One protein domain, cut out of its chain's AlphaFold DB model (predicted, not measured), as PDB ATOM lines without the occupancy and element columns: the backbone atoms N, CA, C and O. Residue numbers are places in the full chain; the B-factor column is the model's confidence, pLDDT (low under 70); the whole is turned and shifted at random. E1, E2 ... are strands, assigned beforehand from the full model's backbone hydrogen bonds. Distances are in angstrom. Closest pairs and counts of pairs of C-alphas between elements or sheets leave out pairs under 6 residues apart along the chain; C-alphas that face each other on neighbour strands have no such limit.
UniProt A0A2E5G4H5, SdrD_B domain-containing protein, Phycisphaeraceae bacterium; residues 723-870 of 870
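This is residues 723 to 870 of the 870 residues of the protein "SdrD_B domain-containing protein" of Phycisphaeraceae bacterium (UniProt A0A2E5G4H5). The chain is wound in stacked turns, a solenoid whose walls are built of short strands lying side by side. One wall holds E1, E4, E7, the later parts of E8 and E9, and E10; a second holds E3, E6, the earlier parts of E8 and E9, E12 and E11; the short E2 and E5, with residues 804 to 805, make a narrow third side at the turns that begin the stack. The printed part has 148 residues with twelve named strands, E1 to E12 in order along the chain, and no named helix: all strand. The main sheet is branched and mixed, mostly parallel, and E2 and E5 form a parallel sheet of two. The whole is compact, with a radius of gyration of the C-alphas of 14.0 A and spans of 41 by 30 by 28 A.

E1, residues 731 to 736, begins at C-alpha 731 (43.479, -25.589, -55.566) and is 13.7 A long. E2 is residues 739 to 741 and E3 residues 744 to 747. E4, residues 751 to 756, measures 14.4 A; E5 is residues 758 to 760 and E6 residues 763 to 766. E7, residues 786 to 792, measures 17.7 A. E8, residues 808 to 819, bends by 143 degrees at residue 814. E9, residues 831 to 844, bends by 148 degrees at residue 839. E10 is residues 849 to 853, E11 residues 857 to 862, 14.7 A, and E12 residues 865 to 869, ending at C-alpha 869 (58.708, -13.530, -43.487).

E1, an edge strand, is parallel to E4, with N 736 and O 755 2.8 A apart. E2 and E5 are parallel, with N 740 and O 758 at 2.9 A. E2 runs on into E3 at 79 degrees, and E5 into E6 at 99 degrees. E3 and E6 are parallel, with N 745 and O 763 at 2.8 A. E7 lies on the other side of E4 from E1, with N 754 and O 789 at 2.9 A. E6 and E7 lie on one side of E8, through N 764 and O 808 at 2.8 A and N 792 and O 818 at 2.8 A; E9 lies on the other side, with N 817 and O 841 at 2.8 A. E9 and E10 form a hairpin, with N 842 and O 850 at 2.8 A. E12 is parallel to E9, with N 833 and O 866 at 2.9 A, and E11 and E12 form a hairpin, with N 859 and O 867 at 2.8 A.

The two C-alphas farthest apart, those of Gly 779 and Gly 797, are 42.6 A apart. The links E6 to E7, E7 to E8 and E8 to E9 are long, with 19, 15 and 11 residues. The printed part has no cut and ends at residue 870, the chain's last. Mean pLDDT of the printed part is 90.2; residues 799 to 801 are under 70.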
ATOM      1  N   THR A 723      41.684 -32.079 -48.980       88.19
ATOM      2  CA  THR A 723      42.245 -33.250 -48.279       88.19
ATOM      3  C   THR A 723      43.399 -33.953 -49.003       88.19
ATOM      4  O   THR A 723      44.047 -34.818 -48.419       88.19
ATOM      5  N   ASP A 724      43.667 -33.623 -50.270       85.81
ATOM      6  CA  ASP A 724      44.784 -34.193 -51.033       85.81
ATOM      7  C   ASP A 724      46.062 -33.371 -50.827       85.81
ATOM      8  O   ASP A 724      46.304 -32.367 -51.509       85.81
ATOM      9  N   ASP A 725      46.888 -33.834 -49.893       80.00
ATOM     10  CA  ASP A 725      48.169 -33.218 -49.533       80.00
ATOM     11  C   ASP A 725      49.302 -33.555 -50.521       80.00
ATOM     12  O   ASP A 725      50.381 -32.960 -50.473       80.00
ATOM     13  N   LEU A 726      49.075 -34.498 -51.446       79.50
ATOM     14  CA  LEU A 726      50.051 -34.916 -52.458       79.50
ATOM     15  C   LEU A 726      49.849 -34.197 -53.799       79.50
ATOM     16  O   LEU A 726      50.725 -34.237 -54.673       79.50
ATOM     17  N   ALA A 727      48.717 -33.514 -53.980       79.75
ATOM     18  CA  ALA A 727      48.453 -32.726 -55.168       79.75
ATOM     19  C   ALA A 727      49.514 -31.631 -55.356       79.75
ATOM     20  O   ALA A 727      49.794 -30.830 -54.464       79.75
ATOM     21  N   ARG A 728      50.026 -31.490 -56.591       83.69
ATOM     22  CA  ARG A 728      50.875 -30.337 -56.958       83.69
ATOM     23  C   ARG A 728      50.201 -29.009 -56.596       83.69
ATOM     24  O   ARG A 728      50.887 -28.065 -56.224       83.69
ATOM     25  N   PHE A 729      48.881 -28.940 -56.772       90.62
ATOM     26  CA  PHE A 729      48.051 -27.864 -56.255       90.62
ATOM     27  C   PHE A 729      46.715 -28.431 -55.777       90.62
ATOM     28  O   PHE A 729      45.963 -28.937 -56.616       90.62
ATOM     29  N   SER A 730      46.386 -28.279 -54.495       93.12
ATOM     30  CA  SER A 730      45.074 -28.681 -53.964       93.12
ATOM     31  C   SER A 730      43.978 -27.736 -54.443       93.12
ATOM     32  O   SER A 730      42.855 -28.162 -54.668       93.12
ATOM     33  N   LEU A 731      44.309 -26.475 -54.745       96.75
ATOM     34  CA  LEU A 731      43.479 -25.589 -55.566       96.75
ATOM     35  C   LEU A 731      44.328 -24.952 -56.664       96.75
ATOM     36  O   LEU A 731      45.165 -24.087 -56.410       96.75
ATOM     37  N   ARG A 732      44.111 -25.345 -57.924       97.38
ATOM     38  CA  ARG A 732      44.954 -24.888 -59.045       97.38
ATOM     39  C   ARG A 732      44.664 -23.449 -59.478       97.38
ATOM     40  O   ARG A 732      45.579 -22.748 -59.924       97.38
ATOM     41  N   ARG A 733      43.408 -22.999 -59.430       98.44
ATOM     42  CA  ARG A 733      43.040 -21.645 -59.870       98.44
ATOM     43  C   ARG A 733      41.744 -21.159 -59.233       98.44
ATOM     44  O   ARG A 733      40.727 -21.823 -59.365       98.44
ATOM     45  N   MET A 734      41.755 -19.950 -58.682       98.50
ATOM     46  CA  MET A 734      40.559 -19.244 -58.221       98.50
ATOM     47  C   MET A 734      40.437 -17.895 -58.932       98.50
ATOM     48  O   MET A 734      41.409 -17.148 -59.049       98.50
ATOM     49  N   ILE A 735      39.248 -17.607 -59.461       98.50
ATOM     50  CA  ILE A 735      38.918 -16.361 -60.153       98.50
ATOM     51  C   ILE A 735      37.583 -15.849 -59.616       98.50
ATOM     52  O   ILE A 735      36.528 -16.306 -60.047       98.50
ATOM     53  N   VAL A 736      37.632 -14.855 -58.740       98.06
ATOM     54  CA  VAL A 736      36.462 -14.138 -58.230       98.06
ATOM     55  C   VAL A 736      36.445 -12.761 -58.878       98.06
ATOM     56  O   VAL A 736      37.455 -12.053 -58.915       98.06
ATOM     57  N   ARG A 737      35.343 -12.390 -59.534       96.19
ATOM     58  CA  ARG A 737      35.336 -11.135 -60.296       96.19
ATOM     59  C   ARG A 737      35.097  -9.910 -59.417       96.19
ATOM     60  O   ARG A 737      35.675  -8.874 -59.765       96.19
ATOM     61  N   LYS A 738      34.297 -10.046 -58.360       94.62
ATOM     62  CA  LYS A 738      34.071  -9.040 -57.320       94.62
ATOM     63  C   LYS A 738      34.724  -9.517 -56.017       94.62
ATOM     64  O   LYS A 738      35.956  -9.596 -56.012       94.62
ATOM     65  N   ASP A 739      33.959  -9.885 -54.996       94.31
ATOM     66  CA  ASP A 739      34.478 -10.034 -53.637       94.31
ATOM     67  C   ASP A 739      34.693 -11.495 -53.270       94.31
ATOM     68  O   ASP A 739      33.784 -12.309 -53.391       94.31
ATOM     69  N   LEU A 740      35.909 -11.829 -52.840       96.00
ATOM     70  CA  LEU A 740      36.131 -12.993 -51.989       96.00
ATOM     71  C   LEU A 740      35.877 -12.523 -50.555       96.00
ATOM     72  O   LEU A 740      36.641 -11.691 -50.056       96.00
ATOM     73  N   LEU A 741      34.775 -12.972 -49.967       93.12
ATOM     74  CA  LEU A 741      34.227 -12.439 -48.722       93.12
ATOM     75  C   LEU A 741      34.117 -13.554 -47.688       93.12
ATOM     76  O   LEU A 741      33.618 -14.627 -48.024       93.12
ATOM     77  N   GLY A 742      34.565 -13.310 -46.454       91.94
ATOM     78  CA  GLY A 742      34.303 -14.221 -45.334       91.94
ATOM     79  C   GLY A 742      34.821 -15.647 -45.536       91.94
ATOM     80  O   GLY A 742      34.290 -16.565 -44.934       91.94
ATOM     81  N   SER A 743      35.766 -15.866 -46.457       93.38
ATOM     82  CA  SER A 743      36.121 -17.213 -46.912       93.38
ATOM     83  C   SER A 743      37.419 -17.683 -46.282       93.38
ATOM     84  O   SER A 743      38.450 -17.013 -46.397       93.38
ATOM     85  N   GLU A 744      37.401 -18.883 -45.720       92.75
ATOM     86  CA  GLU A 744      38.592 -19.594 -45.279       92.75
ATOM     87  C   GLU A 744      38.995 -20.664 -46.302       92.75
ATOM     88  O   GLU A 744      38.286 -21.636 -46.542       92.75
ATOM     89  N   VAL A 745      40.166 -20.506 -46.916       92.38
ATOM     90  CA  VAL A 745      40.778 -21.504 -47.797       92.38
ATOM     91  C   VAL A 745      41.945 -22.143 -47.063       92.38
ATOM     92  O   VAL A 745      43.016 -21.538 -46.997       92.38
ATOM     93  N   ARG A 746      41.764 -23.367 -46.555       88.75
ATOM     94  CA  ARG A 746      42.790 -24.098 -45.798       88.75
ATOM     95  C   ARG A 746      43.211 -25.385 -46.503       88.75
ATOM     96  O   ARG A 746      42.389 -26.148 -47.007       88.75
ATOM     97  N   THR A 747      44.520 -25.626 -46.567       91.12
ATOM     98  CA  THR A 747      45.093 -26.860 -47.127       91.12
ATOM     99  C   THR A 747      46.523 -27.078 -46.637       91.12
ATOM    100  O   THR A 747      47.252 -26.107 -46.425       91.12
ATOM    101  N   HIS A 748      46.978 -28.332 -46.526       90.69
ATOM    102  CA  HIS A 748      48.397 -28.613 -46.288       90.69
ATOM    103  C   HIS A 748      49.235 -28.607 -47.571       90.69
ATOM    104  O   HIS A 748      50.458 -28.677 -47.485       90.69
ATOM    105  N   ALA A 749      48.641 -28.511 -48.760       92.69
ATOM    106  CA  ALA A 749      49.378 -28.514 -50.023       92.69
ATOM    107  C   ALA A 749      49.374 -27.143 -50.713       92.69
ATOM    108  O   ALA A 749      48.863 -26.141 -50.213       92.69
ATOM    109  N   SER A 750      50.060 -27.055 -51.853       95.88
ATOM    110  CA  SER A 750      50.245 -25.774 -52.539       95.88
ATOM    111  C   SER A 750      48.945 -25.256 -53.164       95.88
ATOM    112  O   SER A 750      48.124 -26.009 -53.688       95.88
ATOM    113  N   LEU A 751      48.803 -23.935 -53.214       97.06
ATOM    114  CA  LEU A 751      47.766 -23.226 -53.954       97.06
ATOM    115  C   LEU A 751      48.348 -22.630 -55.245       97.06
ATOM    116  O   LEU A 751      49.489 -22.166 -55.328       97.06
ATOM    117  N   GLY A 752      47.544 -22.645 -56.301       97.50
ATOM    118  CA  GLY A 752      47.904 -22.094 -57.598       97.50
ATOM    119  C   GLY A 752      47.711 -20.579 -57.662       97.50
ATOM    120  O   GLY A 752      48.224 -19.824 -56.837       97.50
ATOM    121  N   SER A 753      47.021 -20.101 -58.702       98.06
ATOM    122  CA  SER A 753      46.772 -18.663 -58.879       98.06
ATOM    123  C   SER A 753      45.433 -18.243 -58.279       98.06
ATOM    124  O   SER A 753      44.400 -18.778 -58.691       98.06
ATOM    125  N   ILE A 754      45.441 -17.225 -57.423       98.19
ATOM    126  CA  ILE A 754      44.240 -16.611 -56.852       98.19
ATOM    127  C   ILE A 754      44.078 -15.211 -57.441       98.19
ATOM    128  O   ILE A 754      45.004 -14.401 -57.449       98.19
ATOM    129  N   THR A 755      42.913 -14.925 -58.011       98.06
ATOM    130  CA  THR A 755      42.577 -13.605 -58.550       98.06
ATOM    131  C   THR A 755      41.204 -13.190 -58.060       98.06
ATOM    132  O   THR A 755      40.235 -13.880 -58.359       98.06
ATOM    133  N   ALA A 756      41.119 -12.050 -57.379       97.31
ATOM    134  CA  ALA A 756      39.872 -11.502 -56.856       97.31
ATOM    135  C   ALA A 756      39.736 -10.012 -57.206       97.31
ATOM    136  O   ALA A 756      40.743  -9.322 -57.405       97.31
ATOM    137  N   GLY A 757      38.506  -9.505 -57.324       95.19
ATOM    138  CA  GLY A 757      38.252  -8.063 -57.372       95.19
ATOM    139  C   GLY A 757      38.677  -7.430 -56.054       95.19
ATOM    140  O   GLY A 757      39.596  -6.607 -56.053       95.19
ATOM    141  N   ARG A 758      38.090  -7.911 -54.957       95.25
ATOM    142  CA  ARG A 758      38.483  -7.610 -53.579       95.25
ATOM    143  C   ARG A 758      38.629  -8.890 -52.759       95.25
ATOM    144  O   ARG A 758      38.079  -9.921 -53.139       95.25
ATOM    145  N   ILE A 759      39.387  -8.824 -51.672       96.38
ATOM    146  CA  ILE A 759      39.463  -9.875 -50.651       96.38
ATOM    147  C   ILE A 759      39.232  -9.209 -49.303       96.38
ATOM    148  O   ILE A 759      39.962  -8.284 -48.940       96.38
ATOM    149  N   ILE A 760      38.175  -9.631 -48.625       93.50
ATOM    150  CA  ILE A 760      37.644  -8.965 -47.443       93.50
ATOM    151  C   ILE A 760      37.311 -10.042 -46.413       93.50
ATOM    152  O   ILE A 760      36.692 -11.048 -46.763       93.50
ATOM    153  N   ASP A 761      37.730  -9.833 -45.164       93.00
ATOM    154  CA  ASP A 761      37.387 -10.697 -44.027       93.00
ATOM    155  C   ASP A 761      37.689 -12.193 -44.305       93.00
ATOM    156  O   ASP A 761      36.905 -13.067 -43.963       93.00
ATOM    157  N   SER A 762      38.784 -12.496 -45.018       94.19
ATOM    158  CA  SER A 762      39.081 -13.838 -45.552       94.19
ATOM    159  C   SER A 762      40.464 -14.351 -45.140       94.19
ATOM    160  O   SER A 762      41.421 -13.585 -45.009       94.19
ATOM    161  N   ALA A 763      40.619 -15.670 -45.037       93.31
ATOM    162  CA  ALA A 763      41.883 -16.328 -44.717       93.31
ATOM    163  C   ALA A 763      42.288 -17.305 -45.830       93.31
ATOM    164  O   ALA A 763      41.540 -18.201 -46.197       93.31
ATOM    165  N   ILE A 764      43.487 -17.144 -46.387       94.69
ATOM    166  CA  ILE A 764      44.049 -18.028 -47.413       94.69
ATOM    167  C   ILE A 764      45.317 -18.655 -46.843       94.69
ATOM    168  O   ILE A 764      46.337 -17.982 -46.711       94.69
ATOM    169  N   LEU A 765      45.255 -19.943 -46.521       92.00
ATOM    170  CA  LEU A 765      46.238 -20.656 -45.715       92.00
ATOM    171  C   LEU A 765      46.726 -21.903 -46.470       92.00
ATOM    172  O   LEU A 765      45.982 -22.866 -46.656       92.00
ATOM    173  N   ALA A 766      47.983 -21.888 -46.915       92.81
ATOM    174  CA  ALA A 766      48.632 -23.017 -47.580       92.81
ATOM    175  C   ALA A 766      49.771 -23.578 -46.720       92.81
ATOM    176  O   ALA A 766      50.704 -22.859 -46.366       92.81
ATOM    177  N   GLY A 767      49.736 -24.874 -46.429       90.00
ATOM    178  CA  GLY A 767      50.736 -25.543 -45.591       90.00
ATOM    179  C   GLY A 767      50.606 -25.232 -44.106       90.00
ATOM    180  O   GLY A 767      51.580 -25.392 -43.379       90.00
ATOM    181  N   VAL A 768      49.431 -24.785 -43.664       86.00
ATOM    182  CA  VAL A 768      49.106 -24.513 -42.259       86.00
ATOM    183  C   VAL A 768      48.091 -25.566 -41.808       86.00
ATOM    184  O   VAL A 768      47.153 -25.843 -42.554       86.00
ATOM    185  N   GLY A 769      48.310 -26.175 -40.637       78.25
ATOM    186  CA  GLY A 769      47.405 -27.177 -40.046       78.25
ATOM    187  C   GLY A 769      46.160 -26.532 -39.429       78.25
ATOM    188  O   GLY A 769      45.678 -25.527 -39.937       78.25
ATOM    189  N   ASP A 770      45.681 -27.024 -38.287       77.94
ATOM    190  CA  ASP A 770      44.471 -26.515 -37.604       77.94
ATOM    191  C   ASP A 770      44.700 -25.235 -36.775       77.94
ATOM    192  O   ASP A 770      44.004 -24.974 -35.793       77.94
ATOM    193  N   LEU A 771      45.703 -24.428 -37.131       77.31
ATOM    194  CA  LEU A 771      45.982 -23.190 -36.408       77.31
ATOM    195  C   LEU A 771      44.766 -22.253 -36.466       77.31
ATOM    196  O   LEU A 771      44.288 -21.907 -37.553       77.31
ATOM    197  N   VAL A 772      44.326 -21.808 -35.289       70.94
ATOM    198  CA  VAL A 772      43.329 -20.750 -35.121       70.94
ATOM    199  C   VAL A 772      44.055 -19.407 -35.076       70.94
ATOM    200  O   VAL A 772      44.823 -19.149 -34.152       70.94
ATOM    201  N   GLY A 773      43.802 -18.552 -36.067       70.50
ATOM    202  CA  GLY A 773      44.434 -17.236 -36.191       70.50
ATOM    203  C   GLY A 773      45.632 -17.200 -37.146       70.50
ATOM    204  O   GLY A 773      45.846 -18.099 -37.960       70.50
ATOM    205  N   ARG A 774      46.388 -16.099 -37.086       74.62
ATOM    206  CA  ARG A 774      47.563 -15.847 -37.929       74.62
ATOM    207  C   ARG A 774      48.748 -16.724 -37.475       74.62
ATOM    208  O   ARG A 774      49.017 -16.774 -36.281       74.62
ATOM    209  N   PRO A 775      49.484 -17.369 -38.398       78.44
ATOM    210  CA  PRO A 775      50.780 -17.986 -38.109       78.44
ATOM    211  C   PRO A 775      51.826 -16.949 -37.695       78.44
ATOM    212  O   PRO A 775      52.062 -15.984 -38.429       78.44
ATOM    213  N   ASP A 776      52.481 -17.190 -36.561       79.56
ATOM    214  CA  ASP A 776      53.432 -16.267 -35.933       79.56
ATOM    215  C   ASP A 776      54.838 -16.872 -35.791       79.56
ATOM    216  O   ASP A 776      55.808 -16.147 -35.554       79.56
ATOM    217  N   THR A 777      54.987 -18.189 -35.972       84.75
ATOM    218  CA  THR A 777      56.278 -18.885 -35.917       84.75
ATOM    219  C   THR A 777      56.485 -19.845 -37.095       84.75
ATOM    220  O   THR A 777      55.522 -20.396 -37.629       84.75
ATOM    221  N   PRO A 778      57.739 -20.141 -37.488       82.38
ATOM    222  CA  PRO A 778      58.014 -21.150 -38.515       82.38
ATOM    223  C   PRO A 778      57.426 -22.541 -38.224       82.38
ATOM    224  O   PRO A 778      57.187 -23.302 -39.159       82.38
ATOM    225  N   GLY A 779      57.200 -22.878 -36.947       83.62
ATOM    226  CA  GLY A 779      56.610 -24.153 -36.525       83.62
ATOM    227  C   GLY A 779      55.119 -24.293 -36.843       83.62
ATOM    228  O   GLY A 779      54.607 -25.409 -36.815       83.62
ATOM    229  N   ASP A 780      54.444 -23.196 -37.193       87.62
ATOM    230  CA  ASP A 780      53.022 -23.192 -37.552       87.62
ATOM    231  C   ASP A 780      52.771 -23.746 -38.969       87.62
ATOM    232  O   ASP A 780      51.639 -24.090 -39.327       87.62
ATOM    233  N   PHE A 781      53.827 -23.865 -39.785       90.75
ATOM    234  CA  PHE A 781      53.765 -24.514 -41.091       90.75
ATOM    235  C   PHE A 781      53.954 -26.026 -40.955       90.75
ATOM    236  O   PHE A 781      55.021 -26.511 -40.581       90.75
ATOM    237  N   VAL A 782      52.936 -26.787 -41.351       91.31
ATOM    238  CA  VAL A 782      52.975 -28.257 -41.389       91.31
ATOM    239  C   VAL A 782      53.571 -28.798 -42.691       91.31
ATOM    240  O   VAL A 782      53.881 -29.984 -42.789       91.31
ATOM    241  N   SER A 783      53.761 -27.944 -43.705       91.81
ATOM    242  CA  SER A 783      54.400 -28.318 -44.968       91.81
ATOM    243  C   SER A 783      55.093 -27.138 -45.660       91.81
ATOM    244  O   SER A 783      54.835 -25.970 -45.377       91.81
ATOM    245  N   GLN A 784      55.934 -27.442 -46.654       92.88
ATOM    246  CA  GLN A 784      56.566 -26.441 -47.523       92.88
ATOM    247  C   GLN A 784      55.651 -25.980 -48.675       92.88
ATOM    248  O   GLN A 784      56.113 -25.726 -49.790       92.88
ATOM    249  N   ALA A 785      54.340 -25.906 -48.437       94.75
ATOM    250  CA  ALA A 785      53.378 -25.498 -49.449       94.75
ATOM    251  C   ALA A 785      53.602 -24.060 -49.926       94.75
ATOM    252  O   ALA A 785      54.063 -23.177 -49.200       94.75
ATOM    253  N   SER A 786      53.225 -23.816 -51.177       96.12
ATOM    254  CA  SER A 786      53.400 -22.523 -51.821       96.12
ATOM    255  C   SER A 786      52.102 -21.951 -52.373       96.12
ATOM    256  O   SER A 786      51.212 -22.698 -52.762       96.12
ATOM    257  N   ILE A 787      52.017 -20.623 -52.476       97.94
ATOM    258  CA  ILE A 787      51.004 -19.932 -53.287       97.94
ATOM    259  C   ILE A 787      51.684 -19.424 -54.560       97.94
ATOM    260  O   ILE A 787      52.558 -18.562 -54.497       97.94
ATOM    261  N   SER A 788      51.277 -19.908 -55.740       97.88
ATOM    262  CA  SER A 788      51.953 -19.556 -57.007       97.88
ATOM    263  C   SER A 788      51.837 -18.074 -57.361       97.88
ATOM    264  O   SER A 788      52.795 -17.456 -57.823       97.88
ATOM    265  N   SER A 789      50.644 -17.497 -57.220       97.94
ATOM    266  CA  SER A 789      50.439 -16.061 -57.424       97.94
ATOM    267  C   SER A 789      49.115 -15.603 -56.841       97.94
ATOM    268  O   SER A 789      48.130 -16.340 -56.852       97.94
ATOM    269  N   MET A 790      49.077 -14.347 -56.420       97.50
ATOM    270  CA  MET A 790      47.882 -13.700 -55.907       97.50
ATOM    271  C   MET A 790      47.716 -12.333 -56.570       97.50
ATOM    272  O   MET A 790      48.671 -11.571 -56.719       97.50
ATOM    273  N   THR A 791      46.511 -12.016 -57.037       97.00
ATOM    274  CA  THR A 791      46.207 -10.723 -57.660       97.00
ATOM    275  C   THR A 791      44.860 -10.193 -57.191       97.00
ATOM    276  O   THR A 791      43.815 -10.740 -57.531       97.00
ATOM    277  N   VAL A 792      44.901  -9.071 -56.486       95.56
ATOM    278  CA  VAL A 792      43.749  -8.258 -56.106       95.56
ATOM    279  C   VAL A 792      43.713  -7.051 -57.038       95.56
ATOM    280  O   VAL A 792      44.589  -6.186 -56.998       95.56
ATOM    281  N   ARG A 793      42.745  -7.035 -57.954       91.31
ATOM    282  CA  ARG A 793      42.713  -6.093 -59.094       91.31
ATOM    283  C   ARG A 793      41.824  -4.862 -58.877       91.31
ATOM    284  O   ARG A 793      41.848  -3.955 -59.716       91.31
ATOM    285  N   GLY A 794      41.044  -4.833 -57.799       86.75
ATOM    286  CA  GLY A 794      39.925  -3.910 -57.614       86.75
ATOM    287  C   GLY A 794      38.793  -4.151 -58.615       86.75
ATOM    288  O   GLY A 794      38.940  -4.876 -59.609       86.75
ATOM    289  N   ILE A 795      37.653  -3.511 -58.377       85.44
ATOM    290  CA  ILE A 795      36.486  -3.597 -59.257       85.44
ATOM    291  C   ILE A 795      36.548  -2.459 -60.286       85.44
ATOM    292  O   ILE A 795      36.920  -1.321 -59.999       85.44
ATOM    293  N   ARG A 796      36.272  -2.773 -61.556       78.00
ATOM    294  CA  ARG A 796      36.329  -1.778 -62.637       78.00
ATOM    295  C   ARG A 796      35.124  -0.842 -62.524       78.00
ATOM    296  O   ARG A 796      34.004  -1.310 -62.658       78.00
ATOM    297  N   GLY A 797      35.374   0.459 -62.385       73.94
ATOM    298  CA  GLY A 797      34.327   1.484 -62.267       73.94
ATOM    299  C   GLY A 797      34.048   1.925 -60.829       73.94
ATOM    300  O   GLY A 797      33.391   2.940 -60.643       73.94
ATOM    301  N   GLU A 798      34.609   1.234 -59.836       77.12
ATOM    302  CA  GLU A 798      34.539   1.618 -58.427       77.12
ATOM    303  C   GLU A 798      35.874   2.263 -58.031       77.12
ATOM    304  O   GLU A 798      36.924   1.619 -58.039       77.12
ATOM    305  N   THR A 799      35.863   3.578 -57.801       57.00
ATOM    306  CA  THR A 799      37.073   4.403 -57.616       57.00
ATOM    307  C   THR A 799      37.446   4.658 -56.156       57.00
ATOM    308  O   THR A 799      38.492   5.250 -55.920       57.00
ATOM    309  N   ALA A 800      36.627   4.224 -55.192       53.16
ATOM    310  CA  ALA A 800      36.741   4.641 -53.790       53.16
ATOM    311  C   ALA A 800      36.732   3.497 -52.758       53.16
ATOM    312  O   ALA A 800      36.619   3.780 -51.571       53.16
ATOM    313  N   GLN A 801      36.815   2.223 -53.166       60.34
ATOM    314  CA  GLN A 801      36.698   1.105 -52.222       60.34
ATOM    315  C   GLN A 801      37.983   0.284 -52.103       60.34
ATOM    316  O   GLN A 801      38.623  -0.088 -53.092       60.34
ATOM    317  N   THR A 802      38.338   0.014 -50.852       74.50
ATOM    318  CA  THR A 802      39.460  -0.807 -50.418       74.50
ATOM    319  C   THR A 802      39.353  -2.200 -51.028       74.50
ATOM    320  O   THR A 802      38.285  -2.805 -51.064       74.50
ATOM    321  N   SER A 803      40.451  -2.688 -51.613       86.81
ATOM    322  CA  SER A 803      40.440  -3.964 -52.339       86.81
ATOM    323  C   SER A 803      40.964  -5.133 -51.503       86.81
ATOM    324  O   SER A 803      40.721  -6.282 -51.856       86.81
ATOM    325  N   PHE A 804      41.679  -4.866 -50.415       93.50
ATOM    326  CA  PHE A 804      42.182  -5.872 -49.484       93.50
ATOM    327  C   PHE A 804      42.045  -5.343 -48.050       93.50
ATOM    328  O   PHE A 804      42.595  -4.281 -47.754       93.50
ATOM    329  N   ARG A 805      41.312  -6.051 -47.184       92.62
ATOM    330  CA  ARG A 805      41.019  -5.645 -45.795       92.62
ATOM    331  C   ARG A 805      40.874  -6.868 -44.898       92.62
ATOM    332  O   ARG A 805      40.300  -7.858 -45.353       92.62
ATOM    333  N   ASN A 806      41.346  -6.776 -43.650       93.06
ATOM    334  CA  ASN A 806      41.107  -7.759 -42.582       93.06
ATOM    335  C   ASN A 806      41.246  -9.215 -43.063       93.06
ATOM    336  O   ASN A 806      40.368 -10.050 -42.887       93.06
ATOM    337  N   SER A 807      42.304  -9.480 -43.823       93.88
ATOM    338  CA  SER A 807      42.492 -10.756 -44.508       93.88
ATOM    339  C   SER A 807      43.930 -11.231 -44.389       93.88
ATOM    340  O   SER A 807      44.862 -10.423 -44.425       93.88
ATOM    341  N   TYR A 808      44.119 -12.547 -44.315       91.81
ATOM    342  CA  TYR A 808      45.437 -13.171 -44.217       91.81
ATOM    343  C   TYR A 808      45.744 -14.026 -45.433       91.81
ATOM    344  O   TYR A 808      44.894 -14.757 -45.936       91.81
ATOM    345  N   VAL A 809      46.988 -13.954 -45.894       94.62
ATOM    346  CA  VAL A 809      47.510 -14.799 -46.967       94.62
ATOM    347  C   VAL A 809      48.808 -15.408 -46.490       94.62
ATOM    348  O   VAL A 809      49.798 -14.696 -46.315       94.62
ATOM    349  N   VAL A 810      48.796 -16.719 -46.289       94.50
ATOM    350  CA  VAL A 810      49.873 -17.422 -45.602       94.50
ATOM    351  C   VAL A 810      50.306 -18.650 -46.385       94.50
ATOM    352  O   VAL A 810      49.476 -19.461 -46.792       94.50
ATOM    353  N   ALA A 811      51.612 -18.781 -46.614       95.12
ATOM    354  CA  ALA A 811      52.215 -19.991 -47.173       95.12
ATOM    355  C   ALA A 811      53.696 -20.094 -46.820       95.12
ATOM    356  O   ALA A 811      54.350 -19.077 -46.616       95.12
ATOM    357  N   PHE A 812      54.282 -21.290 -46.849       94.12
ATOM    358  CA  PHE A 812      55.727 -21.413 -46.647       94.12
ATOM    359  C   PHE A 812      56.511 -20.627 -47.712       94.12
ATOM    360  O   PHE A 812      57.475 -19.934 -47.392       94.12
ATOM    361  N   ALA A 813      56.068 -20.655 -48.973       95.94
ATOM    362  CA  ALA A 813      56.608 -19.807 -50.038       95.94
ATOM    363  C   ALA A 813      55.500 -19.112 -50.843       95.94
ATOM    364  O   ALA A 813      54.540 -19.742 -51.281       95.94
ATOM    365  N   ILE A 814      55.643 -17.816 -51.113       97.75
ATOM    366  CA  ILE A 814      54.675 -17.052 -51.908       97.75
ATOM    367  C   ILE A 814      55.337 -16.552 -53.198       97.75
ATOM    368  O   ILE A 814      56.433 -15.997 -53.214       97.75
ATOM    369  N   GLY A 815      54.667 -16.756 -54.328       97.62
ATOM    370  CA  GLY A 815      55.102 -16.278 -55.633       97.62
ATOM    371  C   GLY A 815      54.875 -14.776 -55.811       97.62
ATOM    372  O   GLY A 815      55.280 -13.954 -54.989       97.62
ATOM    373  N   SER A 816      54.276 -14.377 -56.935       97.00
ATOM    374  CA  SER A 816      54.001 -12.957 -57.187       97.00
ATOM    375  C   SER A 816      52.695 -12.518 -56.530       97.00
ATOM    376  O   SER A 816      51.644 -13.081 -56.848       97.00
ATOM    377  N   VAL A 817      52.742 -11.459 -55.725       96.75
ATOM    378  CA  VAL A 817      51.561 -10.812 -55.146       96.75
ATOM    379  C   VAL A 817      51.354  -9.432 -55.764       96.75
ATOM    380  O   VAL A 817      52.272  -8.616 -55.855       96.75
ATOM    381  N   LYS A 818      50.130  -9.158 -56.210       95.25
ATOM    382  CA  LYS A 818      49.708  -7.844 -56.699       95.25
ATOM    383  C   LYS A 818      48.496  -7.393 -55.902       95.25
ATOM    384  O   LYS A 818      47.449  -8.024 -56.005       95.25
ATOM    385  N   LEU A 819      48.637  -6.301 -55.165       92.75
ATOM    386  CA  LEU A 819      47.551  -5.645 -54.447       92.75
ATOM    387  C   LEU A 819      47.288  -4.291 -55.102       92.75
ATOM    388  O   LEU A 819      48.230  -3.554 -55.399       92.75
ATOM    389  N   ARG A 820      46.022  -3.972 -55.364       88.81
ATOM    390  CA  ARG A 820      45.648  -2.635 -55.822       88.81
ATOM    391  C   ARG A 820      45.632  -1.679 -54.628       88.81
ATOM    392  O   ARG A 820      46.658  -1.062 -54.370       88.81
ATOM    393  N   ASP A 821      44.547  -1.682 -53.861       86.62
ATOM    394  CA  ASP A 821      44.343  -0.814 -52.696       86.62
ATOM    395  C   ASP A 821      44.146  -1.663 -51.426       86.62
ATOM    396  O   ASP A 821      43.537  -2.732 -51.501       86.62
ATOM    397  N   VAL A 822      44.663  -1.205 -50.280       89.50
ATOM    398  CA  VAL A 822      44.624  -1.906 -48.978       89.50
ATOM    399  C   VAL A 822      44.011  -0.982 -47.922       89.50
ATOM    400  O   VAL A 822      44.394   0.183 -47.858       89.50
ATOM    401  N   GLU A 823      43.083  -1.487 -47.106       90.75
ATOM    402  CA  GLU A 823      42.543  -0.778 -45.936       90.75
ATOM    403  C   GLU A 823      43.426  -1.024 -44.724       90.75
ATOM    404  O   GLU A 823      43.368  -2.091 -44.134       90.75
ATOM    405  N   VAL A 824      44.284  -0.070 -44.389       89.06
ATOM    406  CA  VAL A 824      45.355  -0.279 -43.405       89.06
ATOM    407  C   VAL A 824      44.900  -0.226 -41.948       89.06
ATOM    408  O   VAL A 824      45.635  -0.696 -41.092       89.06
ATOM    409  N   ASP A 825      43.730   0.339 -41.658       88.94
ATOM    410  CA  ASP A 825      43.147   0.352 -40.312       88.94
ATOM    411  C   ASP A 825      42.223  -0.858 -40.148       88.94
ATOM    412  O   ASP A 825      41.301  -1.060 -40.939       88.94
ATOM    413  N   ASN A 826      42.504  -1.672 -39.141       89.88
ATOM    414  CA  ASN A 826      41.743  -2.854 -38.775       89.88
ATOM    415  C   ASN A 826      41.551  -2.920 -37.252       89.88
ATOM    416  O   ASN A 826      41.591  -3.995 -36.650       89.88
ATOM    417  N   LEU A 827      41.362  -1.759 -36.615       91.81
ATOM    418  CA  LEU A 827      41.081  -1.636 -35.182       91.81
ATOM    419  C   LEU A 827      42.152  -2.284 -34.284       91.81
ATOM    420  O   LEU A 827      41.846  -2.762 -33.189       91.81
ATOM    421  N   GLY A 828      43.411  -2.306 -34.728       87.38
ATOM    422  CA  GLY A 828      44.533  -2.900 -34.000       87.38
ATOM    423  C   GLY A 828      44.750  -4.395 -34.255       87.38
ATOM    424  O   GLY A 828      45.655  -4.979 -33.655       87.38
ATOM    425  N   VAL A 829      43.945  -5.037 -35.111       88.81
ATOM    426  CA  VAL A 829      44.098  -6.459 -35.461       88.81
ATOM    427  C   VAL A 829      45.000  -6.592 -36.688       88.81
ATOM    428  O   VAL A 829      44.593  -6.306 -37.814       88.81
ATOM    429  N   GLU A 830      46.240  -7.039 -36.482       89.62
ATOM    430  CA  GLU A 830      47.247  -7.096 -37.547       89.62
ATOM    431  C   GLU A 830      46.856  -8.091 -38.645       89.62
ATOM    432  O   GLU A 830      46.697  -9.264 -38.340       89.62
ATOM    433  N   PHE A 831      46.803  -7.684 -39.916       92.69
ATOM    434  CA  PHE A 831      46.466  -8.539 -41.062       92.69
ATOM    435  C   PHE A 831      47.483  -8.414 -42.211       92.69
ATOM    436  O   PHE A 831      48.395  -7.587 -42.161       92.69
ATOM    437  N   GLY A 832      47.374  -9.246 -43.253       93.31
ATOM    438  CA  GLY A 832      48.226  -9.127 -44.442       93.31
ATOM    439  C   GLY A 832      48.848 -10.425 -44.945       93.31
ATOM    440  O   GLY A 832      48.174 -11.443 -45.076       93.31
ATOM    441  N   ILE A 833      50.121 -10.367 -45.338       94.94
ATOM    442  CA  ILE A 833      50.807 -11.460 -46.043       94.94
ATOM    443  C   ILE A 833      51.941 -12.000 -45.176       94.94
ATOM    444  O   ILE A 833      52.844 -11.249 -44.805       94.94
ATOM    445  N   VAL A 834      51.941 -13.308 -44.931       94.12
ATOM    446  CA  VAL A 834      52.956 -13.992 -44.121       94.12
ATOM    447  C   VAL A 834      53.558 -15.143 -44.915       94.12
ATOM    448  O   VAL A 834      52.834 -15.969 -45.468       94.12
ATOM    449  N   ALA A 835      54.885 -15.218 -44.981       95.12
ATOM    450  CA  ALA A 835      55.574 -16.361 -45.564       95.12
ATOM    451  C   ALA A 835      56.562 -17.010 -44.594       95.12
ATOM    452  O   ALA A 835      57.210 -16.316 -43.826       95.12
ATOM    453  N   GLY A 836      56.720 -18.332 -44.660       93.38
ATOM    454  CA  GLY A 836      57.701 -19.050 -43.828       93.38
ATOM    455  C   GLY A 836      59.131 -19.059 -44.383       93.38
ATOM    456  O   GLY A 836      60.070 -19.420 -43.688       93.38
ATOM    457  N   SER A 837      59.325 -18.721 -45.661       94.25
ATOM    458  CA  SER A 837      60.650 -18.776 -46.296       94.25
ATOM    459  C   SER A 837      60.910 -17.646 -47.277       94.25
ATOM    460  O   SER A 837      61.959 -17.008 -47.229       94.25
ATOM    461  N   SER A 838      59.993 -17.409 -48.216       95.94
ATOM    462  CA  SER A 838      60.264 -16.494 -49.317       95.94
ATOM    463  C   SER A 838      59.013 -15.905 -49.942       95.94
ATOM    464  O   SER A 838      57.960 -16.542 -50.008       95.94
ATOM    465  N   ILE A 839      59.165 -14.684 -50.459       97.38
ATOM    466  CA  ILE A 839      58.188 -14.033 -51.329       97.38
ATOM    467  C   ILE A 839      58.887 -13.558 -52.607       97.38
ATOM    468  O   ILE A 839      59.811 -12.741 -52.574       97.38
ATOM    469  N   SER A 840      58.443 -14.054 -53.766       97.31
ATOM    470  CA  SER A 840      59.122 -13.798 -55.046       97.31
ATOM    471  C   SER A 840      59.028 -12.332 -55.469       97.31
ATOM    472  O   SER A 840      60.023 -11.739 -55.892       97.31
ATOM    473  N   SER A 841      57.836 -11.737 -55.383       96.62
ATOM    474  CA  SER A 841      57.635 -10.303 -55.627       96.62
ATOM    475  C   SER A 841      56.316  -9.809 -55.055       96.62
ATOM    476  O   SER A 841      55.333 -10.546 -55.057       96.62
ATOM    477  N   ILE A 842      56.282  -8.544 -54.644       94.50
ATOM    478  CA  ILE A 842      55.068  -7.863 -54.202       94.50
ATOM    479  C   ILE A 842      54.972  -6.508 -54.889       94.50
ATOM    480  O   ILE A 842      55.938  -5.743 -54.958       94.50
ATOM    481  N   ARG A 843      53.783  -6.207 -55.412       91.44
ATOM    482  CA  ARG A 843      53.441  -4.910 -55.990       91.44
ATOM    483  C   ARG A 843      52.130  -4.407 -55.400       91.44
ATOM    484  O   ARG A 843      51.078  -4.934 -55.750       91.44
ATOM    485  N   ARG A 844      52.210  -3.358 -54.583       88.06
ATOM    486  CA  ARG A 844      51.075  -2.567 -54.079       88.06
ATOM    487  C   ARG A 844      50.932  -1.281 -54.911       88.06
ATOM    488  O   ARG A 844      51.953  -0.773 -55.377       88.06
ATOM    489  N   ALA A 845      49.721  -0.766 -55.169       81.38
ATOM    490  CA  ALA A 845      49.563   0.433 -56.015       81.38
ATOM    491  C   ALA A 845      50.190   1.688 -55.387       81.38
ATOM    492  O   ALA A 845      50.800   2.483 -56.104       81.38
ATOM    493  N   HIS A 846      50.104   1.802 -54.060       77.88
ATOM    494  CA  HIS A 846      50.601   2.931 -53.265       77.88
ATOM    495  C   HIS A 846      51.710   2.539 -52.267       77.88
ATOM    496  O   HIS A 846      51.964   3.271 -51.321       77.88
ATOM    497  N   GLY A 847      52.386   1.401 -52.482       79.81
ATOM    498  CA  GLY A 847      53.417   0.874 -51.576       79.81
ATOM    499  C   GLY A 847      54.723   0.463 -52.265       79.81
ATOM    500  O   GLY A 847      54.869   0.623 -53.486       79.81
ATOM    501  N   PRO A 848      55.687  -0.086 -51.503       79.81
ATOM    502  CA  PRO A 848      56.976  -0.500 -52.035       79.81
ATOM    503  C   PRO A 848      56.831  -1.641 -53.052       79.81
ATOM    504  O   PRO A 848      55.989  -2.534 -52.937       79.81
ATOM    505  N   ARG A 849      57.688  -1.623 -54.078       89.31
ATOM    506  CA  ARG A 849      57.883  -2.777 -54.963       89.31
ATOM    507  C   ARG A 849      58.966  -3.651 -54.361       89.31
ATOM    508  O   ARG A 849      60.131  -3.265 -54.356       89.31
ATOM    509  N   LEU A 850      58.572  -4.820 -53.882       91.81
ATOM    510  CA  LEU A 850      59.459  -5.761 -53.214       91.81
ATOM    511  C   LEU A 850      59.723  -6.958 -54.127       91.81
ATOM    512  O   LEU A 850      58.853  -7.373 -54.897       91.81
ATOM    513  N   SER A 851      60.923  -7.523 -54.068       92.88
ATOM    514  CA  SER A 851      61.292  -8.687 -54.877       92.88
ATOM    515  C   SER A 851      62.356  -9.521 -54.190       92.88
ATOM    516  O   SER A 851      63.231  -8.950 -53.547       92.88
ATOM    517  N   LYS A 852      62.314 -10.842 -54.403       92.75
ATOM    518  CA  LYS A 852      63.284 -11.812 -53.872       92.75
ATOM    519  C   LYS A 852      63.455 -11.705 -52.349       92.75
ATOM    520  O   LYS A 852      64.578 -11.691 -51.851       92.75
ATOM    521  N   LEU A 853      62.345 -11.603 -51.623       94.25
ATOM    522  CA  LEU A 853      62.359 -11.604 -50.162       94.25
ATOM    523  C   LEU A 853      62.637 -13.033 -49.684       94.25
ATOM    524  O   LEU A 853      61.952 -13.951 -50.133       94.25
ATOM    525  N   ALA A 854      63.649 -13.224 -48.836       90.69
ATOM    526  CA  ALA A 854      64.095 -14.556 -48.400       90.69
ATOM    527  C   ALA A 854      64.738 -14.582 -46.996       90.69
ATOM    528  O   ALA A 854      65.336 -15.582 -46.613       90.69
ATOM    529  N   LEU A 855      64.679 -13.470 -46.256       91.19
ATOM    530  CA  LEU A 855      65.188 -13.378 -44.885       91.19
ATOM    531  C   LEU A 855      64.010 -13.108 -43.943       91.19
ATOM    532  O   LEU A 855      63.123 -12.358 -44.343       91.19
ATOM    533  N   PRO A 856      63.991 -13.661 -42.720       92.19
ATOM    534  CA  PRO A 856      62.978 -13.311 -41.730       92.19
ATOM    535  C   PRO A 856      62.964 -11.804 -41.438       92.19
ATOM    536  O   PRO A 856      64.017 -11.170 -41.334       92.19
ATOM    537  N   GLY A 857      61.771 -11.223 -41.317       92.50
ATOM    538  CA  GLY A 857      61.569  -9.801 -41.053       92.50
ATOM    539  C   GLY A 857      60.248  -9.254 -41.594       92.50
ATOM    540  O   GLY A 857      59.572  -9.877 -42.413       92.50
ATOM    541  N   VAL A 858      59.892  -8.053 -41.137       91.94
ATOM    542  CA  VAL A 858      58.755  -7.272 -41.650       91.94
ATOM    543  C   VAL A 858      59.258  -6.353 -42.767       91.94
ATOM    544  O   VAL A 858      60.185  -5.572 -42.556       91.94
ATOM    545  N   PHE A 859      58.663  -6.450 -43.956       90.44
ATOM    546  CA  PHE A 859      59.130  -5.783 -45.181       90.44
ATOM    547  C   PHE A 859      58.241  -4.625 -45.651       90.44
ATOM    548  O   PHE A 859      58.706  -3.757 -46.388       90.44
ATOM    549  N   ASP A 860      56.974  -4.618 -45.247       89.94
ATOM    550  CA  ASP A 860      56.030  -3.507 -45.406       89.94
ATOM    551  C   ASP A 860      55.128  -3.522 -44.169       89.94
ATOM    552  O   ASP A 860      54.681  -4.595 -43.754       89.94
ATOM    553  N   ARG A 861      54.893  -2.361 -43.562       90.75
ATOM    554  CA  ARG A 861      53.945  -2.195 -42.458       90.75
ATOM    555  C   ARG A 861      53.319  -0.816 -42.559       90.75
ATOM    556  O   ARG A 861      54.028   0.188 -42.560       90.75
ATOM    557  N   GLU A 862      51.998  -0.782 -42.629       90.50
ATOM    558  CA  GLU A 862      51.208   0.445 -42.681       90.50
ATOM    559  C   GLU A 862      49.914   0.198 -41.907       90.50
ATOM    560  O   GLU A 862      49.157  -0.700 -42.270       90.50
ATOM    561  N   GLY A 863      49.694   0.947 -40.821       91.06
ATOM    562  CA  GLY A 863      48.626   0.646 -39.863       91.06
ATOM    563  C   GLY A 863      48.745  -0.781 -39.316       91.06
ATOM    564  O   GLY A 863      49.825  -1.198 -38.892       91.06
ATOM    565  N   ASP A 864      47.646  -1.519 -39.397       92.81
ATOM    566  CA  ASP A 864      47.517  -2.925 -39.022       92.81
ATOM    567  C   ASP A 864      47.884  -3.883 -40.173       92.81
ATOM    568  O   ASP A 864      47.963  -5.095 -39.979       92.81
ATOM    569  N   PHE A 865      48.142  -3.379 -41.384       93.25
ATOM    570  CA  PHE A 865      48.592  -4.206 -42.504       93.25
ATOM    571  C   PHE A 865      50.096  -4.482 -42.428       93.25
ATOM    572  O   PHE A 865      50.909  -3.572 -42.238       93.25
ATOM    573  N   SER A 866      50.489  -5.731 -42.679       93.12
ATOM    574  CA  SER A 866      51.889  -6.153 -42.693       93.12
ATOM    575  C   SER A 866      52.219  -7.148 -43.807       93.12
ATOM    576  O   SER A 866      51.387  -7.929 -44.274       93.12
ATOM    577  N   ILE A 867      53.481  -7.126 -44.224       93.94
ATOM    578  CA  ILE A 867      54.101  -8.142 -45.071       93.94
ATOM    579  C   ILE A 867      55.321  -8.670 -44.330       93.94
ATOM    580  O   ILE A 867      56.251  -7.908 -44.052       93.94
ATOM    581  N   GLN A 868      55.346  -9.970 -44.060       93.38
ATOM    582  CA  GLN A 868      56.359 -10.574 -43.207       93.38
ATOM    583  C   GLN A 868      56.871 -11.908 -43.753       93.38
ATOM    584  O   GLN A 868      56.124 -12.679 -44.355       93.38
ATOM    585  N   ILE A 869      58.155 -12.175 -43.506       93.75
ATOM    586  CA  ILE A 869      58.708 -13.530 -43.487       93.75
ATOM    587  C   ILE A 869      59.001 -13.881 -42.026       93.75
ATOM    588  O   ILE A 869      59.668 -13.091 -41.351       93.75
ATOM    589  N   ILE A 870      58.472 -15.000 -41.536       91.00
ATOM    590  CA  ILE A 870      58.668 -15.483 -40.156       91.00
ATOM    591  C   ILE A 870      59.727 -16.568 -40.067       91.00
ATOM    592  O   ILE A 870      59.826 -17.373 -41.018       91.00
TER     593      ILE A 870